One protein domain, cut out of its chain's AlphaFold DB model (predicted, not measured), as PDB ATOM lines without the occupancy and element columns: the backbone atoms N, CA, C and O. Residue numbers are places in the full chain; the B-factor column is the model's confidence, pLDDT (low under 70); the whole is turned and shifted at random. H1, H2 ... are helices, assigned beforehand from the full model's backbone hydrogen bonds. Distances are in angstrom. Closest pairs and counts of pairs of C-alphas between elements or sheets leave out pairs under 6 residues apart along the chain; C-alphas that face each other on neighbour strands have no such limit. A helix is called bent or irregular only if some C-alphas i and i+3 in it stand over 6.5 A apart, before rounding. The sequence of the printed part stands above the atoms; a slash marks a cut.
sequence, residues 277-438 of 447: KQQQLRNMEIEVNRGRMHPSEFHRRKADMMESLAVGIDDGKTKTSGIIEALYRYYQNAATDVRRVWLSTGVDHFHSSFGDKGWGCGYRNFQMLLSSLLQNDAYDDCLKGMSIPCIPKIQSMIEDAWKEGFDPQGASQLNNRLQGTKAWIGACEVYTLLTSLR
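What this domain is: This is residues 277 to 438 of the 447 residues of the protein "Lys-63-specific deubiquitinase ZUFSP" of Ursus maritimus (UniProt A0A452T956). A small cluster of helices, in which H8 crosses H6 and H4 meets H6 at a corner, has a helical hairpin, H1 and H2, reaching away at one side and a loop-rich arm with H3 reaching away in another direction. A long loop runs back from H3 to H4, while H5 lies near one end of H4 and H7 packs on one end of H6. The printed part has 162 residues, with eight named helices, H1 to H8 in order along the chain, and no named strand: the class is all helix. It is only just compact, close to loose, with a radius of gyration of the C-alphas of 18.3 A and spans of 51 by 46 by 28 A.

How they stand to each other: H1, residues 277 to 289, and H2, residues 295 to 311, touch and form a hairpin, at a shallow tilt of 11 degrees, opposite ways; their closest C-alphas, those of Val 288 and Pro 295, are 6.3 A apart. H3, residues 323 to 333, touches no helix. Residues 319 to 320 pair antiparallel with residues 349 to 350. H4, residues 361 to 373, is close to but not clearly touching H5, residues 377 to 383, with closest C-alphas Leu 373 and Tyr 379 at 6.3 A. The hub is H6, residues 391 to 403, which touches three helices. H4 and H6 only just touch, and only at their ends, with 3 pairs of C-alphas within 8 A, the closest Tyr 363 and Ile 391 at 6.3 A; they are about perpendicular, at 85 degrees. H2 is close to but not clearly touching H6, with C-alphas Leu 309 and Pro 392 at 7.2 A. H7, residues 408 to 413, only just touches H6, with 3 pairs of C-alphas within 8 A, the closest Trp 402 and Pro 408 at 6.3 A. H8, residues 427 to 436, touches H6, the closest C-alphas being Ile 398 and Leu 433 at 5.4 A. Every O i to N i+4 pair is within hydrogen-bond range in H1, H2, H3, H4, H6, H7 and H8; in H5 it is 1 of 3, beside 3 of 4 O i to N i+3 pairs.

Where its parts are: H1 begins at C-alpha 277 (42.279, -44.708, 11.830) and is 18.5 A long; H2 is 24.7 A, H3 15.4 A, H4 18.4 A, H6 18.6 A and H8 14.1 A. H5 is irregular, with C-alphas 378 and 381 7.6 A apart. H8 ends at C-alpha 436 (39.551, -23.827, -2.632).

The domain as a whole: The C-alphas farthest apart, Pro 295 and Arg 339, are 53.5 A apart. The printed part has no cut. The links H2 to H3, H3 to H4 and H7 to H8 are long. The mean pLDDT of the printed part is 96.6, and no printed residue is under 70.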
ATOM      1  N   LYS A 277      41.338 -44.211  10.816       97.88
ATOM      2  CA  LYS A 277      42.279 -44.708  11.830       97.88
ATOM      3  C   LYS A 277      41.703 -45.890  12.610       97.88
ATOM      4  O   LYS A 277      42.376 -46.906  12.772       97.88
ATOM      5  N   GLN A 278      40.469 -45.768  13.100       97.81
ATOM      6  CA  GLN A 278      39.818 -46.823  13.879       97.81
ATOM      7  C   GLN A 278      39.579 -48.070  13.025       97.81
ATOM      8  O   GLN A 278      39.808 -49.183  13.492       97.81
ATOM      9  N   GLN A 279      39.153 -47.889  11.772       97.94
ATOM     10  CA  GLN A 279      38.918 -49.001  10.858       97.94
ATOM     11  C   GLN A 279      40.219 -49.721  10.476       97.94
ATOM     12  O   GLN A 279      40.255 -50.949  10.510       97.94
ATOM     13  N   GLN A 280      41.294 -48.983  10.181       97.81
ATOM     14  CA  GLN A 280      42.604 -49.553   9.857       97.81
ATOM     15  C   GLN A 280      43.120 -50.420  11.012       97.81
ATOM     16  O   GLN A 280      43.527 -51.556  10.788       97.81
ATOM     17  N   LEU A 281      43.062 -49.913  12.249       98.00
ATOM     18  CA  LEU A 281      43.495 -50.655  13.435       98.00
ATOM     19  C   LEU A 281      42.653 -51.912  13.659       98.00
ATOM     20  O   LEU A 281      43.217 -52.998  13.747       98.00
ATOM     21  N   ARG A 282      41.320 -51.783  13.651       97.94
ATOM     22  CA  ARG A 282      40.401 -52.914  13.850       97.94
ATOM     23  C   ARG A 282      40.615 -54.012  12.809       97.94
ATOM     24  O   ARG A 282      40.635 -55.190  13.144       97.94
ATOM     25  N   ASN A 283      40.793 -53.637  11.547       97.94
ATOM     26  CA  ASN A 283      41.016 -54.603  10.477       97.94
ATOM     27  C   ASN A 283      42.386 -55.280  10.598       97.94
ATOM     28  O   ASN A 283      42.470 -56.487  10.405       97.94
ATOM     29  N   MET A 284      43.443 -54.556  10.979       97.81
ATOM     30  CA  MET A 284      44.736 -55.194  11.249       97.81
ATOM     31  C   MET A 284      44.683 -56.121  12.477       97.81
ATOM     32  O   MET A 284      45.269 -57.196  12.433       97.81
ATOM     33  N   GLU A 285      43.945 -55.765  13.535       98.06
ATOM     34  CA  GLU A 285      43.704 -56.640  14.699       98.06
ATOM     35  C   GLU A 285      42.990 -57.937  14.291       98.06
ATOM     36  O   GLU A 285      43.378 -59.021  14.723       98.06
ATOM     37  N   ILE A 286      41.992 -57.851  13.404       98.06
ATOM     38  CA  ILE A 286      41.320 -59.029  12.836       98.06
ATOM     39  C   ILE A 286      42.321 -59.923  12.089       98.06
ATOM     40  O   ILE A 286      42.270 -61.143  12.233       98.06
ATOM     41  N   GLU A 287      43.246 -59.350  11.318       98.06
ATOM     42  CA  GLU A 287      44.261 -60.126  10.594       98.06
ATOM     43  C   GLU A 287      45.290 -60.782  11.525       98.06
ATOM     44  O   GLU A 287      45.718 -61.907  11.253       98.06
ATOM     45  N   VAL A 288      45.628 -60.141  12.649       98.00
ATOM     46  CA  VAL A 288      46.441 -60.757  13.712       98.00
ATOM     47  C   VAL A 288      45.699 -61.933  14.341       98.00
ATOM     48  O   VAL A 288      46.250 -63.027  14.433       98.00
ATOM     49  N   ASN A 289      44.426 -61.750  14.695       97.81
ATOM     50  CA  ASN A 289      43.602 -62.803  15.294       97.81
ATOM     51  C   ASN A 289      43.381 -63.994  14.346       97.81
ATOM     52  O   ASN A 289      43.234 -65.126  14.796       97.81
ATOM     53  N   ARG A 290      43.386 -63.754  13.029       98.00
ATOM     54  CA  ARG A 290      43.327 -64.794  11.990       98.00
ATOM     55  C   ARG A 290      44.672 -65.478  11.723       98.00
ATOM     56  O   ARG A 290      44.727 -66.368  10.881       98.00
ATOM     57  N   GLY A 291      45.755 -65.042  12.366       97.19
ATOM     58  CA  GLY A 291      47.106 -65.554  12.125       97.19
ATOM     59  C   GLY A 291      47.704 -65.150  10.772       97.19
ATOM     60  O   GLY A 291      48.726 -65.701  10.374       97.19
ATOM     61  N   ARG A 292      47.092 -64.193  10.059       97.75
ATOM     62  CA  ARG A 292      47.573 -63.685   8.758       97.75
ATOM     63  C   ARG A 292      48.513 -62.484   8.891       97.75
ATOM     64  O   ARG A 292      49.107 -62.065   7.903       97.75
ATOM     65  N   MET A 293      48.656 -61.936  10.098       97.44
ATOM     66  CA  MET A 293      49.587 -60.858  10.429       97.44
ATOM     67  C   MET A 293      50.273 -61.145  11.764       97.44
ATOM     68  O   MET A 293      49.622 -61.501  12.743       97.44
ATOM     69  N   HIS A 294      51.588 -60.951  11.835       98.00
ATOM     70  CA  HIS A 294      52.319 -61.115  13.091       98.00
ATOM     71  C   HIS A 294      52.140 -59.881  14.007       98.00
ATOM     72  O   HIS A 294      52.154 -58.753  13.506       98.00
ATOM     73  N   PRO A 295      52.049 -60.023  15.347       97.75
ATOM     74  CA  PRO A 295      51.889 -58.880  16.256       97.75
ATOM     75  C   PRO A 295      52.973 -57.795  16.125       97.75
ATOM     76  O   PRO A 295      52.680 -56.603  16.206       97.75
ATOM     77  N   SER A 296      54.230 -58.170  15.862       97.62
ATOM     78  CA  SER A 296      55.291 -57.174  15.625       97.62
ATOM     79  C   SER A 296      55.056 -56.361  14.347       97.62
ATOM     80  O   SER A 296      55.313 -55.156  14.319       97.62
ATOM     81  N   GLU A 297      54.514 -56.991  13.302       97.31
ATOM     82  CA  GLU A 297      54.143 -56.312  12.067       97.31
ATOM     83  C   GLU A 297      52.978 -55.346  12.294       97.31
ATOM     84  O   GLU A 297      53.019 -54.229  11.779       97.31
ATOM     85  N   PHE A 298      51.986 -55.732  13.102       97.81
ATOM     86  CA  PHE A 298      50.894 -54.848  13.508       97.81
ATOM     87  C   PHE A 298      51.421 -53.562  14.152       97.81
ATOM     88  O   PHE A 298      51.036 -52.465  13.747       97.81
ATOM     89  N   HIS A 299      52.337 -53.675  15.119       97.69
ATOM     90  CA  HIS A 299      52.905 -52.509  15.797       97.69
ATOM     91  C   HIS A 299      53.708 -51.615  14.850       97.69
ATOM     92  O   HIS A 299      53.552 -50.395  14.904       97.69
ATOM     93  N   ARG A 300      54.495 -52.207  13.941       97.88
ATOM     94  CA  ARG A 300      55.218 -51.456  12.905       97.88
ATOM     95  C   ARG A 300      54.252 -50.714  11.978       97.88
ATOM     96  O   ARG A 300      54.327 -49.499  11.873       97.88
ATOM     97  N   ARG A 301      53.281 -51.414  11.377       97.44
ATOM     98  CA  ARG A 301      52.288 -50.797  10.475       97.44
ATOM     99  C   ARG A 301      51.454 -49.726  11.182       97.44
ATOM    100  O   ARG A 301      51.103 -48.724  10.567       97.44
ATOM    101  N   LYS A 302      51.144 -49.918  12.468       97.62
ATOM    102  CA  LYS A 302      50.479 -48.915  13.308       97.62
ATOM    103  C   LYS A 302      51.337 -47.661  13.480       97.62
ATOM    104  O   LYS A 302      50.775 -46.571  13.414       97.62
ATOM    105  N   ALA A 303      52.644 -47.796  13.696       97.81
ATOM    106  CA  ALA A 303      53.558 -46.660  13.792       97.81
ATOM    107  C   ALA A 303      53.631 -45.887  12.465       97.81
ATOM    108  O   ALA A 303      53.319 -44.698  12.465       97.81
ATOM    109  N   ASP A 304      53.889 -46.572  11.342       96.69
ATOM    110  CA  ASP A 304      53.931 -45.953  10.003       96.69
ATOM    111  C   ASP A 304      52.630 -45.197   9.684       96.69
ATOM    112  O   ASP A 304      52.633 -44.080   9.164       96.69
ATOM    113  N   MET A 305      51.485 -45.817  10.002       96.75
ATOM    114  CA  MET A 305      50.170 -45.210   9.810       96.75
ATOM    115  C   MET A 305      50.041 -43.935  10.649       96.75
ATOM    116  O   MET A 305      49.575 -42.919  10.148       96.75
ATOM    117  N   MET A 306      50.424 -43.976  11.927       97.62
ATOM    118  CA  MET A 306      50.331 -42.815  12.813       97.62
ATOM    119  C   MET A 306      51.218 -41.656  12.349       97.62
ATOM    120  O   MET A 306      50.779 -40.511  12.427       97.62
ATOM    121  N   GLU A 307      52.413 -41.944  11.836       97.75
ATOM    122  CA  GLU A 307      53.305 -40.947  11.239       97.75
ATOM    123  C   GLU A 307      52.685 -40.319   9.983       97.75
ATOM    124  O   GLU A 307      52.556 -39.099   9.902       97.75
ATOM    125  N   SER A 308      52.182 -41.142   9.060       97.38
ATOM    126  CA  SER A 308      51.530 -40.673   7.825       97.38
ATOM    127  C   SER A 308      50.310 -39.788   8.115       97.38
ATOM    128  O   SER A 308      50.092 -38.764   7.467       97.38
ATOM    129  N   LEU A 309      49.528 -40.137   9.144       97.38
ATOM    130  CA  LEU A 309      48.404 -39.321   9.612       97.38
ATOM    131  C   LEU A 309      48.849 -38.001  10.254       97.38
ATOM    132  O   LEU A 309      48.153 -37.002  10.095       97.38
ATOM    133  N   ALA A 310      49.974 -37.989  10.973       97.25
ATOM    134  CA  ALA A 310      50.503 -36.781  11.604       97.25
ATOM    135  C   ALA A 310      51.059 -35.791  10.571       97.25
ATOM    136  O   ALA A 310      50.836 -34.589  10.695       97.25
ATOM    137  N   VAL A 311      51.742 -36.296   9.539       97.06
ATOM    138  CA  VAL A 311      52.261 -35.476   8.432       97.06
ATOM    139  C   VAL A 311      51.140 -35.080   7.460       97.06
ATOM    140  O   VAL A 311      51.196 -34.026   6.833       97.06
ATOM    141  N   GLY A 312      50.093 -35.901   7.349       97.62
ATOM    142  CA  GLY A 312      48.967 -35.675   6.443       97.62
ATOM    143  C   GLY A 312      49.218 -36.147   5.008       97.62
ATOM    144  O   GLY A 312      48.458 -35.783   4.115       97.62
ATOM    145  N   ILE A 313      50.252 -36.959   4.778       98.19
ATOM    146  CA  ILE A 313      50.646 -37.477   3.460       98.19
ATOM    147  C   ILE A 313      50.233 -38.950   3.353       98.19
ATOM    148  O   ILE A 313      50.305 -39.692   4.333       98.19
ATOM    149  N   ASP A 314      49.744 -39.367   2.183       98.31
ATOM    150  CA  ASP A 314      49.428 -40.772   1.909       98.31
ATOM    151  C   ASP A 314      50.709 -41.619   1.899       98.31
ATOM    152  O   ASP A 314      51.736 -41.210   1.359       98.31
ATOM    153  N   ASP A 315      50.657 -42.809   2.500       96.94
ATOM    154  CA  ASP A 315      51.834 -43.672   2.645       96.94
ATOM    155  C   ASP A 315      52.255 -44.364   1.337       96.94
ATOM    156  O   ASP A 315      53.280 -45.048   1.297       96.94
ATOM    157  N   GLY A 316      51.465 -44.215   0.267       97.31
ATOM    158  CA  GLY A 316      51.751 -44.755  -1.054       97.31
ATOM    159  C   GLY A 316      51.673 -46.279  -1.138       97.31
ATOM    160  O   GLY A 316      51.920 -46.831  -2.209       97.31
ATOM    161  N   LYS A 317      51.293 -46.989  -0.064       97.19
ATOM    162  CA  LYS A 317      51.259 -48.466  -0.042       97.19
ATOM    163  C   LYS A 317      50.190 -49.054  -0.963       97.19
ATOM    164  O   LYS A 317      50.247 -50.237  -1.282       97.19
ATOM    165  N   THR A 318      49.218 -48.239  -1.369       98.06
ATOM    166  CA  THR A 318      48.117 -48.611  -2.276       98.06
ATOM    167  C   THR A 318      48.271 -48.021  -3.681       98.06
ATOM    168  O   THR A 318      47.344 -48.093  -4.491       98.06
ATOM    169  N   LYS A 319      49.434 -47.420  -3.965       98.44
ATOM    170  CA  LYS A 319      49.713 -46.701  -5.204       98.44
ATOM    171  C   LYS A 319      50.245 -47.633  -6.291       98.44
ATOM    172  O   LYS A 319      51.079 -48.498  -6.033       98.44
ATOM    173  N   THR A 320      49.817 -47.426  -7.529       98.62
ATOM    174  CA  THR A 320      50.361 -48.084  -8.723       98.62
ATOM    175  C   THR A 320      50.596 -47.049  -9.819       98.62
ATOM    176  O   THR A 320      49.650 -46.457 -10.331       98.62
ATOM    177  N   SER A 321      51.862 -46.838 -10.174       98.19
ATOM    178  CA  SER A 321      52.305 -45.880 -11.196       98.19
ATOM    179  C   SER A 321      52.555 -46.565 -12.543       98.19
ATOM    180  O   SER A 321      52.775 -47.775 -12.597       98.19
ATOM    181  N   GLY A 322      52.584 -45.794 -13.632       97.25
ATOM    182  CA  GLY A 322      53.015 -46.291 -14.946       97.25
ATOM    183  C   GLY A 322      51.908 -46.889 -15.825       97.25
ATOM    184  O   GLY A 322      52.209 -47.498 -16.856       97.25
ATOM    185  N   ILE A 323      50.637 -46.777 -15.418       97.88
ATOM    186  CA  ILE A 323      49.498 -47.372 -16.140       97.88
ATOM    187  C   ILE A 323      49.317 -46.705 -17.504       97.88
ATOM    188  O   ILE A 323      49.163 -47.399 -18.506       97.88
ATOM    189  N   ILE A 324      49.382 -45.374 -17.566       97.62
ATOM    190  CA  ILE A 324      49.188 -44.621 -18.811       97.62
ATOM    191  C   ILE A 324      50.305 -44.932 -19.815       97.62
ATOM    192  O   ILE A 324      50.039 -45.148 -20.993       97.62
ATOM    193  N   GLU A 325      51.545 -45.066 -19.354       97.06
ATOM    194  CA  GLU A 325      52.711 -45.422 -20.161       97.06
ATOM    195  C   GLU A 325      52.667 -46.881 -20.631       97.06
ATOM    196  O   GLU A 325      53.165 -47.210 -21.712       97.06
ATOM    197  N   ALA A 326      52.102 -47.781 -19.822       97.38
ATOM    198  CA  ALA A 326      51.853 -49.163 -20.217       97.38
ATOM    199  C   ALA A 326      50.745 -49.242 -21.279       97.38
ATOM    200  O   ALA A 326      50.936 -49.899 -22.303       97.38
ATOM    201  N   LEU A 327      49.637 -48.518 -21.087       96.94
ATOM    202  CA  LEU A 327      48.543 -48.422 -22.057       96.94
ATOM    203  C   LEU A 327      49.011 -47.793 -23.369       96.94
ATOM    204  O   LEU A 327      48.717 -48.323 -24.436       96.94
ATOM    205  N   TYR A 328      49.798 -46.719 -23.305       95.94
ATOM    206  CA  TYR A 328      50.392 -46.097 -24.486       95.94
ATOM    207  C   TYR A 328      51.230 -47.107 -25.281       95.94
ATOM    208  O   TYR A 328      51.029 -47.278 -26.483       95.94
ATOM    209  N   ARG A 329      52.117 -47.851 -24.605       96.75
ATOM    210  CA  ARG A 329      52.916 -48.913 -25.239       96.75
ATOM    211  C   ARG A 329      52.052 -50.034 -25.814       96.75
ATOM    212  O   ARG A 329      52.391 -50.561 -26.871       96.75
ATOM    213  N   TYR A 330      50.962 -50.398 -25.149       96.81
ATOM    214  CA  TYR A 330      50.036 -51.419 -25.629       96.81
ATOM    215  C   TYR A 330      49.307 -50.973 -26.904       96.81
ATOM    216  O   TYR A 330      49.375 -51.663 -27.920       96.81
ATOM    217  N   TYR A 331      48.676 -49.797 -26.891       96.19
ATOM    218  CA  TYR A 331      47.934 -49.292 -28.049       96.19
ATOM    219  C   TYR A 331      48.837 -48.962 -29.239       96.19
ATOM    220  O   TYR A 331      48.405 -49.082 -30.380       96.19
ATOM    221  N   GLN A 332      50.097 -48.603 -28.991       94.44
ATOM    222  CA  GLN A 332      51.063 -48.340 -30.054       94.44
ATOM    223  C   GLN A 332      51.545 -49.615 -30.768       94.44
ATOM    224  O   GLN A 332      51.891 -49.544 -31.946       94.44
ATOM    225  N   ASN A 333      51.611 -50.754 -30.065       94.94
ATOM    226  CA  ASN A 333      52.314 -51.951 -30.549       94.94
ATOM    227  C   ASN A 333      51.431 -53.198 -30.730       94.94
ATOM    228  O   ASN A 333      51.815 -54.085 -31.489       94.94
ATOM    229  N   ALA A 334      50.305 -53.312 -30.022       92.81
ATOM    230  CA  ALA A 334      49.541 -54.561 -29.919       92.81
ATOM    231  C   ALA A 334      48.055 -54.436 -30.292       92.81
ATOM    232  O   ALA A 334      47.473 -55.407 -30.776       92.81
ATOM    233  N   ALA A 335      47.425 -53.279 -30.074       86.75
ATOM    234  CA  ALA A 335      46.003 -53.104 -30.366       86.75
ATOM    235  C   ALA A 335      45.763 -52.985 -31.881       86.75
ATOM    236  O   ALA A 335      46.218 -52.036 -32.516       86.75
ATOM    237  N   THR A 336      45.050 -53.951 -32.463       78.88
ATOM    238  CA  THR A 336      44.788 -54.019 -33.918       78.88
ATOM    239  C   THR A 336      43.369 -53.597 -34.299       78.88
ATOM    240  O   THR A 336      43.109 -53.265 -35.452       78.88
ATOM    241  N   ASP A 337      42.460 -53.566 -33.330       93.94
ATOM    242  CA  ASP A 337      41.034 -53.269 -33.465       93.94
ATOM    243  C   ASP A 337      40.671 -51.817 -33.102       93.94
ATOM    244  O   ASP A 337      39.568 -51.348 -33.390       93.94
ATOM    245  N   VAL A 338      41.605 -51.064 -32.516       94.88
ATOM    246  CA  VAL A 338      41.381 -49.678 -32.092       94.88
ATOM    247  C   VAL A 338      41.936 -48.693 -33.117       94.88
ATOM    248  O   VAL A 338      43.143 -48.514 -33.250       94.88
ATOM    249  N   ARG A 339      41.043 -47.974 -33.813       93.44
ATOM    250  CA  ARG A 339      41.442 -46.944 -34.795       93.44
ATOM    251  C   ARG A 339      42.160 -45.751 -34.154       93.44
ATOM    252  O   ARG A 339      43.048 -45.162 -34.765       93.44
ATOM    253  N   ARG A 340      41.699 -45.311 -32.981       95.12
ATOM    254  CA  ARG A 340      42.256 -44.175 -32.233       95.12
ATOM    255  C   ARG A 340      41.853 -44.275 -30.768       95.12
ATOM    256  O   ARG A 340      40.695 -44.562 -30.482       95.12
ATOM    257  N   VAL A 341      42.786 -43.957 -29.877       95.88
ATOM    258  CA  VAL A 341      42.567 -43.847 -28.432       95.88
ATOM    259  C   VAL A 341      43.078 -42.493 -27.944       95.88
ATOM    260  O   VAL A 341      44.059 -41.973 -28.475       95.88
ATOM    261  N   TRP A 342      42.402 -41.920 -26.951       96.38
ATOM    262  CA  TRP A 342      42.819 -40.699 -26.268       96.38
ATOM    263  C   TRP A 342      43.011 -41.049 -24.798       96.38
ATOM    264  O   TRP A 342      42.070 -41.488 -24.143       96.38
ATOM    265  N   LEU A 343      44.239 -40.913 -24.308       96.06
ATOM    266  CA  LEU A 343      44.580 -41.150 -22.911       96.06
ATOM    267  C   LEU A 343      44.735 -39.804 -22.202       96.06
ATOM    268  O   LEU A 343      45.080 -38.803 -22.835       96.06
ATOM    269  N   SER A 344      44.487 -39.786 -20.895       95.81
ATOM    270  CA  SER A 344      44.878 -38.656 -20.052       95.81
ATOM    271  C   SER A 344      46.405 -38.510 -20.012       95.81
ATOM    272  O   SER A 344      47.151 -39.354 -20.515       95.81
ATOM    273  N   THR A 345      46.881 -37.459 -19.349       94.50
ATOM    274  CA  THR A 345      48.267 -37.384 -18.866       94.50
ATOM    275  C   THR A 345      48.544 -38.487 -17.830       94.50
ATOM    276  O   THR A 345      47.645 -39.260 -17.486       94.50
ATOM    277  N   GLY A 346      49.788 -38.582 -17.342       94.81
ATOM    278  CA  GLY A 346      50.184 -39.548 -16.312       94.81
ATOM    279  C   GLY A 346      49.259 -39.509 -15.090       94.81
ATOM    280  O   GLY A 346      48.891 -38.435 -14.613       94.81
ATOM    281  N   VAL A 347      48.854 -40.689 -14.618       98.12
ATOM    282  CA  VAL A 347      47.962 -40.885 -13.465       98.12
ATOM    283  C   VAL A 347      48.506 -42.044 -12.638       98.12
ATOM    284  O   VAL A 347      48.732 -43.138 -13.165       98.12
ATOM    285  N   ASP A 348      48.671 -41.815 -11.338       98.44
ATOM    286  CA  ASP A 348      48.884 -42.879 -10.365       98.44
ATOM    287  C   ASP A 348      47.527 -43.434  -9.921       98.44
ATOM    288  O   ASP A 348      46.638 -42.680  -9.528       98.44
ATOM    289  N   HIS A 349      47.367 -44.756  -9.945       98.62
ATOM    290  CA  HIS A 349      46.185 -45.418  -9.399       98.62
ATOM    291  C   HIS A 349      46.329 -45.618  -7.889       98.62
ATOM    292  O   HIS A 349      47.375 -46.068  -7.424       98.62
ATOM    293  N   PHE A 350      45.260 -45.350  -7.138       98.69
ATOM    294  CA  PHE A 350      45.183 -45.583  -5.696       98.69
ATOM    295  C   PHE A 350      43.968 -46.450  -5.378       98.69
ATOM    296  O   PHE A 350      42.838 -46.068  -5.685       98.69
ATOM    297  N   HIS A 351      44.179 -47.590  -4.722       98.44
ATOM    298  CA  HIS A 351      43.079 -48.417  -4.218       98.44
ATOM    299  C   HIS A 351      42.857 -48.220  -2.714       98.44
ATOM    300  O   HIS A 351      43.694 -47.671  -2.001       98.44
ATOM    301  N   SER A 352      41.729 -48.700  -2.189       98.25
ATOM    302  CA  SER A 352      41.467 -48.614  -0.751       98.25
ATOM    303  C   SER A 352      42.401 -49.493   0.081       98.25
ATOM    304  O   SER A 352      42.666 -50.649  -0.262       98.25
ATOM    305  N   SER A 353      42.840 -48.963   1.221       97.75
ATOM    306  CA  SER A 353      43.548 -49.696   2.269       97.75
ATOM    307  C   SER A 353      42.545 -50.340   3.238       97.75
ATOM    308  O   SER A 353      41.325 -50.265   3.060       97.75
ATOM    309  N   PHE A 354      43.032 -50.958   4.317       97.62
ATOM    310  CA  PHE A 354      42.141 -51.445   5.370       97.62
ATOM    311  C   PHE A 354      41.363 -50.325   6.071       97.62
ATOM    312  O   PHE A 354      40.304 -50.614   6.626       97.62
ATOM    313  N   GLY A 355      41.843 -49.082   6.044       97.62
ATOM    314  CA  GLY A 355      41.213 -47.942   6.704       97.62
ATOM    315  C   GLY A 355      40.007 -47.382   5.961       97.62
ATOM    316  O   GLY A 355      39.087 -46.889   6.609       97.62
ATOM    317  N   ASP A 356      39.975 -47.499   4.633       98.19
ATOM    318  CA  ASP A 356      38.937 -46.892   3.792       98.19
ATOM    319  C   ASP A 356      38.168 -47.877   2.898       98.19
ATOM    320  O   ASP A 356      37.238 -47.480   2.192       98.19
ATOM    321  N   LYS A 357      38.497 -49.176   2.942       96.88
ATOM    322  CA  LYS A 357      37.741 -50.197   2.205       96.88
ATOM    323  C   LYS A 357      36.247 -50.115   2.547       96.88
ATOM    324  O   LYS A 357      35.870 -50.193   3.718       96.88
ATOM    325  N   GLY A 358      35.426 -49.978   1.506       96.56
ATOM    326  CA  GLY A 358      33.964 -49.891   1.585       96.56
ATOM    327  C   GLY A 358      33.381 -48.474   1.543       96.56
ATOM    328  O   GLY A 358      32.167 -48.353   1.446       96.56
ATOM    329  N   TRP A 359      34.199 -47.418   1.608       97.56
ATOM    330  CA  TRP A 359      33.699 -46.028   1.606       97.56
ATOM    331  C   TRP A 359      34.669 -44.989   1.011       97.56
ATOM    332  O   TRP A 359      34.273 -43.868   0.707       97.56
ATOM    333  N   GLY A 360      35.944 -45.340   0.817       98.06
ATOM    334  CA  GLY A 360      37.007 -44.413   0.420       98.06
ATOM    335  C   GLY A 360      37.043 -43.981  -1.046       98.06
ATOM    336  O   GLY A 360      37.921 -43.204  -1.411       98.06
ATOM    337  N   CYS A 361      36.147 -44.474  -1.905       98.19
ATOM    338  CA  CYS A 361      36.275 -44.343  -3.362       98.19
ATOM    339  C   CYS A 361      36.371 -42.888  -3.846       98.19
ATOM    340  O   CYS A 361      37.261 -42.581  -4.635       98.19
ATOM    341  N   GLY A 362      35.532 -41.977  -3.341       98.38
ATOM    342  CA  GLY A 362      35.578 -40.560  -3.726       98.38
ATOM    343  C   GLY A 362      36.921 -39.901  -3.396       98.38
ATOM    344  O   GLY A 362      37.499 -39.196  -4.221       98.38
ATOM    345  N   TYR A 363      37.480 -40.219  -2.230       98.75
ATOM    346  CA  TYR A 363      38.782 -39.718  -1.793       98.75
ATOM    347  C   TYR A 363      39.939 -40.319  -2.605       98.75
ATOM    348  O   TYR A 363      40.866 -39.602  -2.975       98.75
ATOM    349  N   ARG A 364      39.887 -41.621  -2.921       98.62
ATOM    350  CA  ARG A 364      40.889 -42.287  -3.773       98.62
ATOM    351  C   ARG A 364      40.852 -41.753  -5.204       98.62
ATOM    352  O   ARG A 364      41.902 -41.478  -5.774       98.62
ATOM    353  N   ASN A 365      39.663 -41.497  -5.747       98.56
ATOM    354  CA  ASN A 365      39.502 -40.843  -7.047       98.56
ATOM    355  C   ASN A 365      40.086 -39.425  -7.047       98.56
ATOM    356  O   ASN A 365      40.758 -39.047  -8.006       98.56
ATOM    357  N   PHE A 366      39.907 -38.666  -5.962       98.62
ATOM    358  CA  PHE A 366      40.581 -37.378  -5.802       98.62
ATOM    359  C   PHE A 366      42.111 -37.522  -5.783       98.62
ATOM    360  O   PHE A 366      42.784 -36.754  -6.462       98.62
ATOM    361  N   GLN A 367      42.674 -38.512  -5.080       98.69
ATOM    362  CA  GLN A 367      44.123 -38.766  -5.102       98.69
ATOM    363  C   GLN A 367      44.629 -39.091  -6.516       98.69
ATOM    364  O   GLN A 367      45.663 -38.565  -6.922       98.69
ATOM    365  N   MET A 368      43.891 -39.905  -7.283       98.62
ATOM    366  CA  MET A 368      44.231 -40.211  -8.678       98.62
ATOM    367  C   MET A 368      44.219 -38.949  -9.546       98.62
ATOM    368  O   MET A 368      45.195 -38.678 -10.246       98.62
ATOM    369  N   LEU A 369      43.169 -38.129  -9.449       98.00
ATOM    370  CA  LEU A 369      43.087 -36.855 -10.167       98.00
ATOM    371  C   LEU A 369      44.232 -35.911  -9.773       98.00
ATOM    372  O   LEU A 369      44.934 -35.396 -10.639       98.00
ATOM    373  N   LEU A 370      44.464 -35.731  -8.473       97.56
ATOM    374  CA  LEU A 370      45.524 -34.871  -7.956       97.56
ATOM    375  C   LEU A 370      46.910 -35.348  -8.405       97.56
ATOM    376  O   LEU A 370      47.749 -34.517  -8.733       97.56
ATOM    377  N   SER A 371      47.144 -36.662  -8.491       97.50
ATOM    378  CA  SER A 371      48.418 -37.206  -8.986       97.50
ATOM    379  C   SER A 371      48.738 -36.762 -10.409       97.50
ATOM    380  O   SER A 371      49.902 -36.550 -10.733       97.50
ATOM    381  N   SER A 372      47.706 -36.581 -11.231       96.94
ATOM    382  CA  SER A 372      47.838 -36.093 -12.596       96.94
ATOM    383  C   SER A 372      48.068 -34.585 -12.650       96.94
ATOM    384  O   SER A 372      48.914 -34.115 -13.409       96.94
ATOM    385  N   LEU A 373      47.363 -33.827 -11.804       95.75
ATOM    386  CA  LEU A 373      47.532 -32.375 -11.695       95.75
ATOM    387  C   LEU A 373      48.931 -31.995 -11.191       95.75
ATOM    388  O   LEU A 373      49.522 -31.063 -11.719       95.75
ATOM    389  N   LEU A 374      49.483 -32.741 -10.228       95.12
ATOM    390  CA  LEU A 374      50.829 -32.509  -9.679       95.12
ATOM    391  C   LEU A 374      51.968 -32.785 -10.675       95.12
ATOM    392  O   LEU A 374      53.099 -32.390 -10.423       95.12
ATOM    393  N   GLN A 375      51.693 -33.489 -11.776       92.31
ATOM    394  CA  GLN A 375      52.657 -33.739 -12.856       92.31
ATOM    395  C   GLN A 375      52.529 -32.728 -14.002       92.31
ATOM    396  O   GLN A 375      53.212 -32.860 -15.016       92.31
ATOM    397  N   ASN A 376      51.607 -31.771 -13.892       91.88
ATOM    398  CA  ASN A 376      51.295 -30.831 -14.950       91.88
ATOM    399  C   ASN A 376      51.672 -29.412 -14.519       91.88
ATOM    400  O   ASN A 376      50.977 -28.805 -13.705       91.88
ATOM    401  N   ASP A 377      52.715 -28.877 -15.155       91.25
ATOM    402  CA  ASP A 377      53.288 -27.549 -14.908       91.25
ATOM    403  C   ASP A 377      52.244 -26.414 -14.915       91.25
ATOM    404  O   ASP A 377      52.438 -25.378 -14.282       91.25
ATOM    405  N   ALA A 378      51.097 -26.593 -15.586       91.06
ATOM    406  CA  ALA A 378      50.006 -25.617 -15.585       91.06
ATOM    407  C   ALA A 378      49.383 -25.375 -14.194       91.06
ATOM    408  O   ALA A 378      48.719 -24.355 -13.998       91.06
ATOM    409  N   TYR A 379      49.570 -26.298 -13.245       92.44
ATOM    410  CA  TYR A 379      49.024 -26.221 -11.887       92.44
ATOM    411  C   TYR A 379      50.092 -25.991 -10.809       92.44
ATOM    412  O   TYR A 379      49.745 -25.918  -9.627       92.44
ATOM    413  N   ASP A 380      51.363 -25.819 -11.187       89.19
ATOM    414  CA  ASP A 380      52.472 -25.630 -10.244       89.19
ATOM    415  C   ASP A 380      52.251 -24.430  -9.322       89.19
ATOM    416  O   ASP A 380      52.493 -24.528  -8.123       89.19
ATOM    417  N   ASP A 381      51.735 -23.313  -9.841       89.75
ATOM    418  CA  ASP A 381      51.506 -22.101  -9.046       89.75
ATOM    419  C   ASP A 381      50.489 -22.313  -7.914       89.75
ATOM    420  O   ASP A 381      50.632 -21.733  -6.834       89.75
ATOM    421  N   CYS A 382      49.460 -23.136  -8.142       90.69
ATOM    422  CA  CYS A 382      48.410 -23.397  -7.155       90.69
ATOM    423  C   CYS A 382      48.672 -24.630  -6.278       90.69
ATOM    424  O   CYS A 382      48.185 -24.671  -5.151       90.69
ATOM    425  N   LEU A 383      49.457 -25.604  -6.754       91.38
ATOM    426  CA  LEU A 383      49.716 -26.871  -6.055       91.38
ATOM    427  C   LEU A 383      51.179 -27.029  -5.598       91.38
ATOM    428  O   LEU A 383      51.604 -28.125  -5.224       91.38
ATOM    429  N   LYS A 384      51.970 -25.948  -5.611       84.56
ATOM    430  CA  LYS A 384      53.410 -25.988  -5.331       84.56
ATOM    431  C   LYS A 384      53.738 -26.673  -4.007       84.56
ATOM    432  O   LYS A 384      53.316 -26.234  -2.940       84.56
ATOM    433  N   GLY A 385      54.579 -27.706  -4.073       86.00
ATOM    434  CA  GLY A 385      55.062 -28.421  -2.889       86.00
ATOM    435  C   GLY A 385      53.998 -29.272  -2.189       86.00
ATOM    436  O   GLY A 385      54.250 -29.756  -1.086       86.00
ATOM    437  N   MET A 386      52.826 -29.465  -2.803       93.56
ATOM    438  CA  MET A 386      51.830 -30.399  -2.297       93.56
ATOM    439  C   MET A 386      52.240 -31.840  -2.606       93.56
ATOM    440  O   MET A 386      52.614 -32.184  -3.724       93.56
ATOM    441  N   SER A 387      52.109 -32.692  -1.598       96.06
ATOM    442  CA  SER A 387      52.154 -34.145  -1.745       96.06
ATOM    443  C   SER A 387      50.734 -34.700  -1.779       96.06
ATOM    444  O   SER A 387      49.790 -34.026  -1.360       96.06
ATOM    445  N   ILE A 388      50.575 -35.949  -2.221       98.31
ATOM    446  CA  ILE A 388      49.280 -36.634  -2.159       98.31
ATOM    447  C   ILE A 388      48.836 -36.743  -0.690       98.31
ATOM    448  O   ILE A 388      49.522 -37.395   0.103       98.31
ATOM    449  N   PRO A 389      47.712 -36.118  -0.299       98.44
ATOM    450  CA  PRO A 389      47.244 -36.138   1.078       98.44
ATOM    451  C   PRO A 389      46.632 -37.495   1.429       98.44
ATOM    452  O   PRO A 389      45.989 -38.136   0.594       98.44
ATOM    453  N   CYS A 390      46.775 -37.925   2.684       98.56
ATOM    454  CA  CYS A 390      46.062 -39.104   3.182       98.56
ATOM    455  C   CYS A 390      44.558 -38.815   3.348       98.56
ATOM    456  O   CYS A 390      44.141 -37.660   3.442       98.56
ATOM    457  N   ILE A 391      43.725 -39.860   3.435       98.75
ATOM    458  CA  ILE A 391      42.256 -39.718   3.503       98.75
ATOM    459  C   ILE A 391      41.802 -38.757   4.620       98.75
ATOM    460  O   ILE A 391      41.033 -37.844   4.322       98.75
ATOM    461  N   PRO A 392      42.302 -38.848   5.871       98.62
ATOM    462  CA  PRO A 392      41.912 -37.886   6.908       98.62
ATOM    463  C   PRO A 392      42.363 -36.450   6.625       98.62
ATOM    464  O   PRO A 392      41.678 -35.508   7.021       98.62
ATOM    465  N   LYS A 393      43.478 -36.258   5.906       98.69
ATOM    466  CA  LYS A 393      43.898 -34.924   5.476       98.69
ATOM    467  C   LYS A 393      42.972 -34.373   4.390       98.69
ATOM    468  O   LYS A 393      42.614 -33.206   4.476       98.69
ATOM    469  N   ILE A 394      42.511 -35.201   3.448       98.75
ATOM    470  CA  ILE A 394      41.493 -34.800   2.458       98.75
ATOM    471  C   ILE A 394      40.197 -34.384   3.163       98.75
ATOM    472  O   ILE A 394      39.660 -33.323   2.865       98.75
ATOM    473  N   GLN A 395      39.737 -35.168   4.147       98.69
ATOM    474  CA  GLN A 395      38.576 -34.818   4.975       98.69
ATOM    475  C   GLN A 395      38.747 -33.439   5.632       98.69
ATOM    476  O   GLN A 395      37.855 -32.605   5.537       98.69
ATOM    477  N   SER A 396      39.913 -33.174   6.234       98.56
ATOM    478  CA  SER A 396      40.232 -31.860   6.810       98.56
ATOM    479  C   SER A 396      40.222 -30.743   5.766       98.56
ATOM    480  O   SER A 396      39.725 -29.665   6.052       98.56
ATOM    481  N   MET A 397      40.771 -30.971   4.571       98.50
ATOM    482  CA  MET A 397      40.844 -29.937   3.533       98.50
ATOM    483  C   MET A 397      39.457 -29.574   2.984       98.50
ATOM    484  O   MET A 397      39.209 -28.409   2.687       98.50
ATOM    485  N   ILE A 398      38.541 -30.544   2.891       98.69
ATOM    486  CA  ILE A 398      37.137 -30.282   2.543       98.69
ATOM    487  C   ILE A 398      36.459 -29.466   3.654       98.69
ATOM    488  O   ILE A 398      35.802 -28.471   3.369       98.69
ATOM    489  N   GLU A 399      36.662 -29.836   4.922       98.56
ATOM    490  CA  GLU A 399      36.142 -29.060   6.057       98.56
ATOM    491  C   GLU A 399      36.689 -27.626   6.080       98.56
ATOM    492  O   GLU A 399      35.967 -26.700   6.443       98.56
ATOM    493  N   ASP A 400      37.955 -27.427   5.712       98.44
ATOM    494  CA  ASP A 400      38.559 -26.098   5.625       98.44
ATOM    495  C   ASP A 400      37.927 -25.276   4.490       98.44
ATOM    496  O   ASP A 400      37.572 -24.121   4.714       98.44
ATOM    497  N   ALA A 401      37.648 -25.885   3.333       98.00
ATOM    498  CA  ALA A 401      36.888 -25.234   2.264       98.00
ATOM    499  C   ALA A 401      35.465 -24.841   2.717       98.00
ATOM    500  O   ALA A 401      34.998 -23.737   2.442       98.00
ATOM    501  N   TRP A 402      34.778 -25.689   3.486       98.25
ATOM    502  CA  TRP A 402      33.476 -25.323   4.056       98.25
ATOM    503  C   TRP A 402      33.565 -24.130   5.011       98.25
ATOM    504  O   TRP A 402      32.715 -23.241   4.969       98.25
ATOM    505  N   LYS A 403      34.614 -24.060   5.841       98.06
ATOM    506  CA  LYS A 403      34.858 -22.908   6.731       98.06
ATOM    507  C   LYS A 403      35.154 -21.624   5.956       98.06
ATOM    508  O   LYS A 403      34.820 -20.546   6.437       98.06
ATOM    509  N   GLU A 404      35.751 -21.733   4.773       97.38
ATOM    510  CA  GLU A 404      35.962 -20.611   3.850       97.38
ATOM    511  C   GLU A 404      34.665 -20.154   3.152       97.38
ATOM    512  O   GLU A 404      34.651 -19.106   2.505       97.38
ATOM    513  N   GLY A 405      33.559 -20.887   3.327       96.12
ATOM    514  CA  GLY A 405      32.233 -20.537   2.817       96.12
ATOM    515  C   GLY A 405      31.836 -21.263   1.533       96.12
ATOM    516  O   GLY A 405      30.795 -20.941   0.956       96.12
ATOM    517  N   PHE A 406      32.627 -22.237   1.078       96.06
ATOM    518  CA  PHE A 406      32.244 -23.083  -0.049       96.06
ATOM    519  C   PHE A 406      31.164 -24.091   0.372       96.06
ATOM    520  O   PHE A 406      31.253 -24.690   1.436       96.06
ATOM    521  N   ASP A 407      30.150 -24.270  -0.476       96.19
ATOM    522  CA  ASP A 407      29.075 -25.269  -0.347       96.19
ATOM    523  C   ASP A 407      28.534 -25.515   1.088       96.19
ATOM    524  O   ASP A 407      28.638 -26.620   1.632       96.19
ATOM    525  N   PRO A 408      27.908 -24.505   1.727       96.81
ATOM    526  CA  PRO A 408      27.332 -24.666   3.065       96.81
ATOM    527  C   PRO A 408      26.193 -25.697   3.107       96.81
ATOM    528  O   PRO A 408      25.909 -26.269   4.162       96.81
ATOM    529  N   GLN A 409      25.529 -25.951   1.973       96.75
ATOM    530  CA  GLN A 409      24.471 -26.952   1.891       96.75
ATOM    531  C   GLN A 409      25.056 -28.368   1.921       96.75
ATOM    532  O   GLN A 409      24.609 -29.165   2.748       96.75
ATOM    533  N   GLY A 410      26.064 -28.667   1.098       95.12
ATOM    534  CA  GLY A 410      26.786 -29.942   1.135       95.12
ATOM    535  C   GLY A 410      27.425 -30.196   2.501       95.12
ATOM    536  O   GLY A 410      27.262 -31.276   3.072       95.12
ATOM    537  N   ALA A 411      28.015 -29.159   3.109       97.31
ATOM    538  CA  ALA A 411      28.511 -29.227   4.483       97.31
ATOM    539  C   ALA A 411      27.411 -29.671   5.464       97.31
ATOM    540  O   ALA A 411      27.608 -30.615   6.229       97.31
ATOM    541  N   SER A 412      26.221 -29.060   5.405       97.38
ATOM    542  CA  SER A 412      25.100 -29.416   6.286       97.38
ATOM    543  C   SER A 412      24.598 -30.853   6.091       97.38
ATOM    544  O   SER A 412      24.291 -31.525   7.077       97.38
ATOM    545  N   GLN A 413      24.579 -31.355   4.849       96.44
ATOM    546  CA  GLN A 413      24.171 -32.729   4.523       96.44
ATOM    547  C   GLN A 413      25.119 -33.768   5.135       96.44
ATOM    548  O   GLN A 413      24.693 -34.859   5.508       96.44
ATOM    549  N   LEU A 414      26.393 -33.407   5.294       96.81
ATOM    550  CA  LEU A 414      27.441 -34.240   5.879       96.81
ATOM    551  C   LEU A 414      27.742 -33.849   7.337       96.81
ATOM    552  O   LEU A 414      28.846 -34.062   7.836       96.81
ATOM    553  N   ASN A 415      26.758 -33.278   8.042       96.62
ATOM    554  CA  ASN A 415      26.849 -32.875   9.451       96.62
ATOM    555  C   ASN A 415      28.010 -31.911   9.770       96.62
ATOM    556  O   ASN A 415      28.486 -31.861  10.904       96.62
ATOM    557  N   ASN A 416      28.468 -31.142   8.779       97.12
ATOM    558  CA  ASN A 416      29.593 -30.206   8.843       97.12
ATOM    559  C   ASN A 416      30.899 -30.848   9.343       97.12
ATOM    560  O   ASN A 416      31.741 -30.170   9.935       97.12
ATOM    561  N   ARG A 417      31.054 -32.168   9.163       97.75
ATOM    562  CA  ARG A 417      32.198 -32.915   9.685       97.75
ATOM    563  C   ARG A 417      32.457 -34.195   8.900       97.75
ATOM    564  O   ARG A 417      31.614 -35.081   8.825       97.75
ATOM    565  N   LEU A 418      33.693 -34.348   8.441       98.38
ATOM    566  CA  LEU A 418      34.211 -35.540   7.777       98.38
ATOM    567  C   LEU A 418      35.289 -36.241   8.604       98.38
ATOM    568  O   LEU A 418      35.326 -37.472   8.644       98.38
ATOM    569  N   GLN A 419      36.161 -35.504   9.290       97.69
ATOM    570  CA  GLN A 419      37.268 -36.090  10.036       97.69
ATOM    571  C   GLN A 419      36.776 -37.041  11.123       97.69
ATOM    572  O   GLN A 419      35.986 -36.688  12.000       97.69
ATOM    573  N   GLY A 420      37.297 -38.267  11.104       96.44
ATOM    574  CA  GLY A 420      36.886 -39.309  12.045       96.44
ATOM    575  C   GLY A 420      35.516 -39.916  11.731       96.44
ATOM    576  O   GLY A 420      34.939 -40.558  12.606       96.44
ATOM    577  N   THR A 421      35.022 -39.727  10.508       98.06
ATOM    578  CA  THR A 421      33.858 -40.419   9.944       98.06
ATOM    579  C   THR A 421      34.289 -41.303   8.769       98.06
ATOM    580  O   THR A 421      35.463 -41.313   8.373       98.06
ATOM    581  N   LYS A 422      33.324 -42.032   8.206       98.12
ATOM    582  CA  LYS A 422      33.464 -42.802   6.961       98.12
ATOM    583  C   LYS A 422      32.573 -42.232   5.863       98.12
ATOM    584  O   LYS A 422      32.116 -42.975   4.998       98.12
ATOM    585  N   ALA A 423      32.261 -40.941   5.969       98.00
ATOM    586  CA  ALA A 423      31.290 -40.280   5.124       98.00
ATOM    587  C   ALA A 423      31.638 -40.465   3.647       98.00
ATOM    588  O   ALA A 423      32.781 -40.232   3.232       98.00
ATOM    589  N   TRP A 424      30.647 -40.895   2.875       97.94
ATOM    590  CA  TRP A 424      30.751 -40.927   1.424       97.94
ATOM    591  C   TRP A 424      30.753 -39.491   0.907       97.94
ATOM    592  O   TRP A 424      29.973 -38.664   1.372       97.94
ATOM    593  N   ILE A 425      31.635 -39.214  -0.048       98.38
ATOM    594  CA  ILE A 425      31.707 -37.922  -0.731       98.38
ATOM    595  C   ILE A 425      31.439 -38.116  -2.218       98.38
ATOM    596  O   ILE A 425      31.707 -39.186  -2.776       98.38
ATOM    597  N   GLY A 426      30.922 -37.077  -2.856       96.81
ATOM    598  CA  GLY A 426      30.641 -37.029  -4.278       96.81
ATOM    599  C   GLY A 426      31.486 -35.994  -5.012       96.81
ATOM    600  O   GLY A 426      32.500 -35.487  -4.526       96.81
ATOM    601  N   ALA A 427      31.040 -35.669  -6.224       96.69
ATOM    602  CA  ALA A 427      31.687 -34.661  -7.057       96.69
ATOM    603  C   ALA A 427      31.615 -33.250  -6.443       96.69
ATOM    604  O   ALA A 427      32.517 -32.457  -6.690       96.69
ATOM    605  N   CYS A 428      30.593 -32.942  -5.636       96.50
ATOM    606  CA  CYS A 428      30.425 -31.635  -4.991       96.50
ATOM    607  C   CYS A 428      31.561 -31.326  -4.007       96.50
ATOM    608  O   CYS A 428      32.152 -30.246  -4.065       96.50
ATOM    609  N   GLU A 429      31.944 -32.291  -3.166       98.19
ATOM    610  CA  GLU A 429      33.053 -32.116  -2.222       98.19
ATOM    611  C   GLU A 429      34.396 -32.031  -2.949       98.19
ATOM    612  O   GLU A 429      35.241 -31.207  -2.599       98.19
ATOM    613  N   VAL A 430      34.592 -32.845  -3.994       98.06
ATOM    614  CA  VAL A 430      35.808 -32.796  -4.820       98.06
ATOM    615  C   VAL A 430      35.921 -31.454  -5.547       98.06
ATOM    616  O   VAL A 430      36.996 -30.859  -5.570       98.06
ATOM    617  N   TYR A 431      34.818 -30.946  -6.096       96.31
ATOM    618  CA  TYR A 431      34.756 -29.629  -6.724       96.31
ATOM    619  C   TYR A 431      35.082 -28.513  -5.732       96.31
ATOM    620  O   TYR A 431      35.914 -27.652  -6.020       96.31
ATOM    621  N   THR A 432      34.458 -28.554  -4.555       96.19
ATOM    622  CA  THR A 432      34.694 -27.609  -3.459       96.19
ATOM    623  C   THR A 432      36.172 -27.580  -3.074       96.19
ATOM    624  O   THR A 432      36.771 -26.508  -2.995       96.19
ATOM    625  N   LEU A 433      36.787 -28.756  -2.934       97.31
ATOM    626  CA  LEU A 433      38.200 -28.894  -2.606       97.31
ATOM    627  C   LEU A 433      39.130 -28.369  -3.710       97.31
ATOM    628  O   LEU A 433      40.075 -27.639  -3.433       97.31
ATOM    629  N   LEU A 434      38.889 -28.722  -4.973       96.12
ATOM    630  CA  LEU A 434      39.706 -28.224  -6.086       96.12
ATOM    631  C   LEU A 434      39.592 -26.700  -6.222       96.12
ATOM    632  O   LEU A 434      40.591 -26.020  -6.455       96.12
ATOM    633  N   THR A 435      38.389 -26.162  -6.020       94.44
ATOM    634  CA  THR A 435      38.128 -24.723  -6.103       94.44
ATOM    635  C   THR A 435      38.827 -23.957  -4.982       94.44
ATOM    636  O   THR A 435      39.437 -22.922  -5.260       94.44
ATOM    637  N   SER A 436      38.816 -24.461  -3.740       95.19
ATOM    638  CA  SER A 436      39.551 -23.827  -2.632       95.19
ATOM    639  C   SER A 436      41.068 -23.853  -2.861       95.19
ATOM    640  O   SER A 436      41.766 -22.885  -2.558       95.19
ATOM    641  N   LEU A 437      41.575 -24.893  -3.533       94.38
ATOM    642  CA  LEU A 437      42.960 -24.984  -4.009       94.38
ATOM    643  C   LEU A 437      43.251 -24.124  -5.254       94.38
ATOM    644  O   LEU A 437      44.350 -24.190  -5.796       94.38
ATOM    645  N   ARG A 438      42.300 -23.298  -5.713       92.12
ATOM    646  CA  ARG A 438      42.410 -22.428  -6.901       92.12
ATOM    647  C   ARG A 438      42.612 -23.178  -8.220       92.12
ATOM    648  O   ARG A 438      43.001 -22.571  -9.219       92.12
TER     649      ARG A 438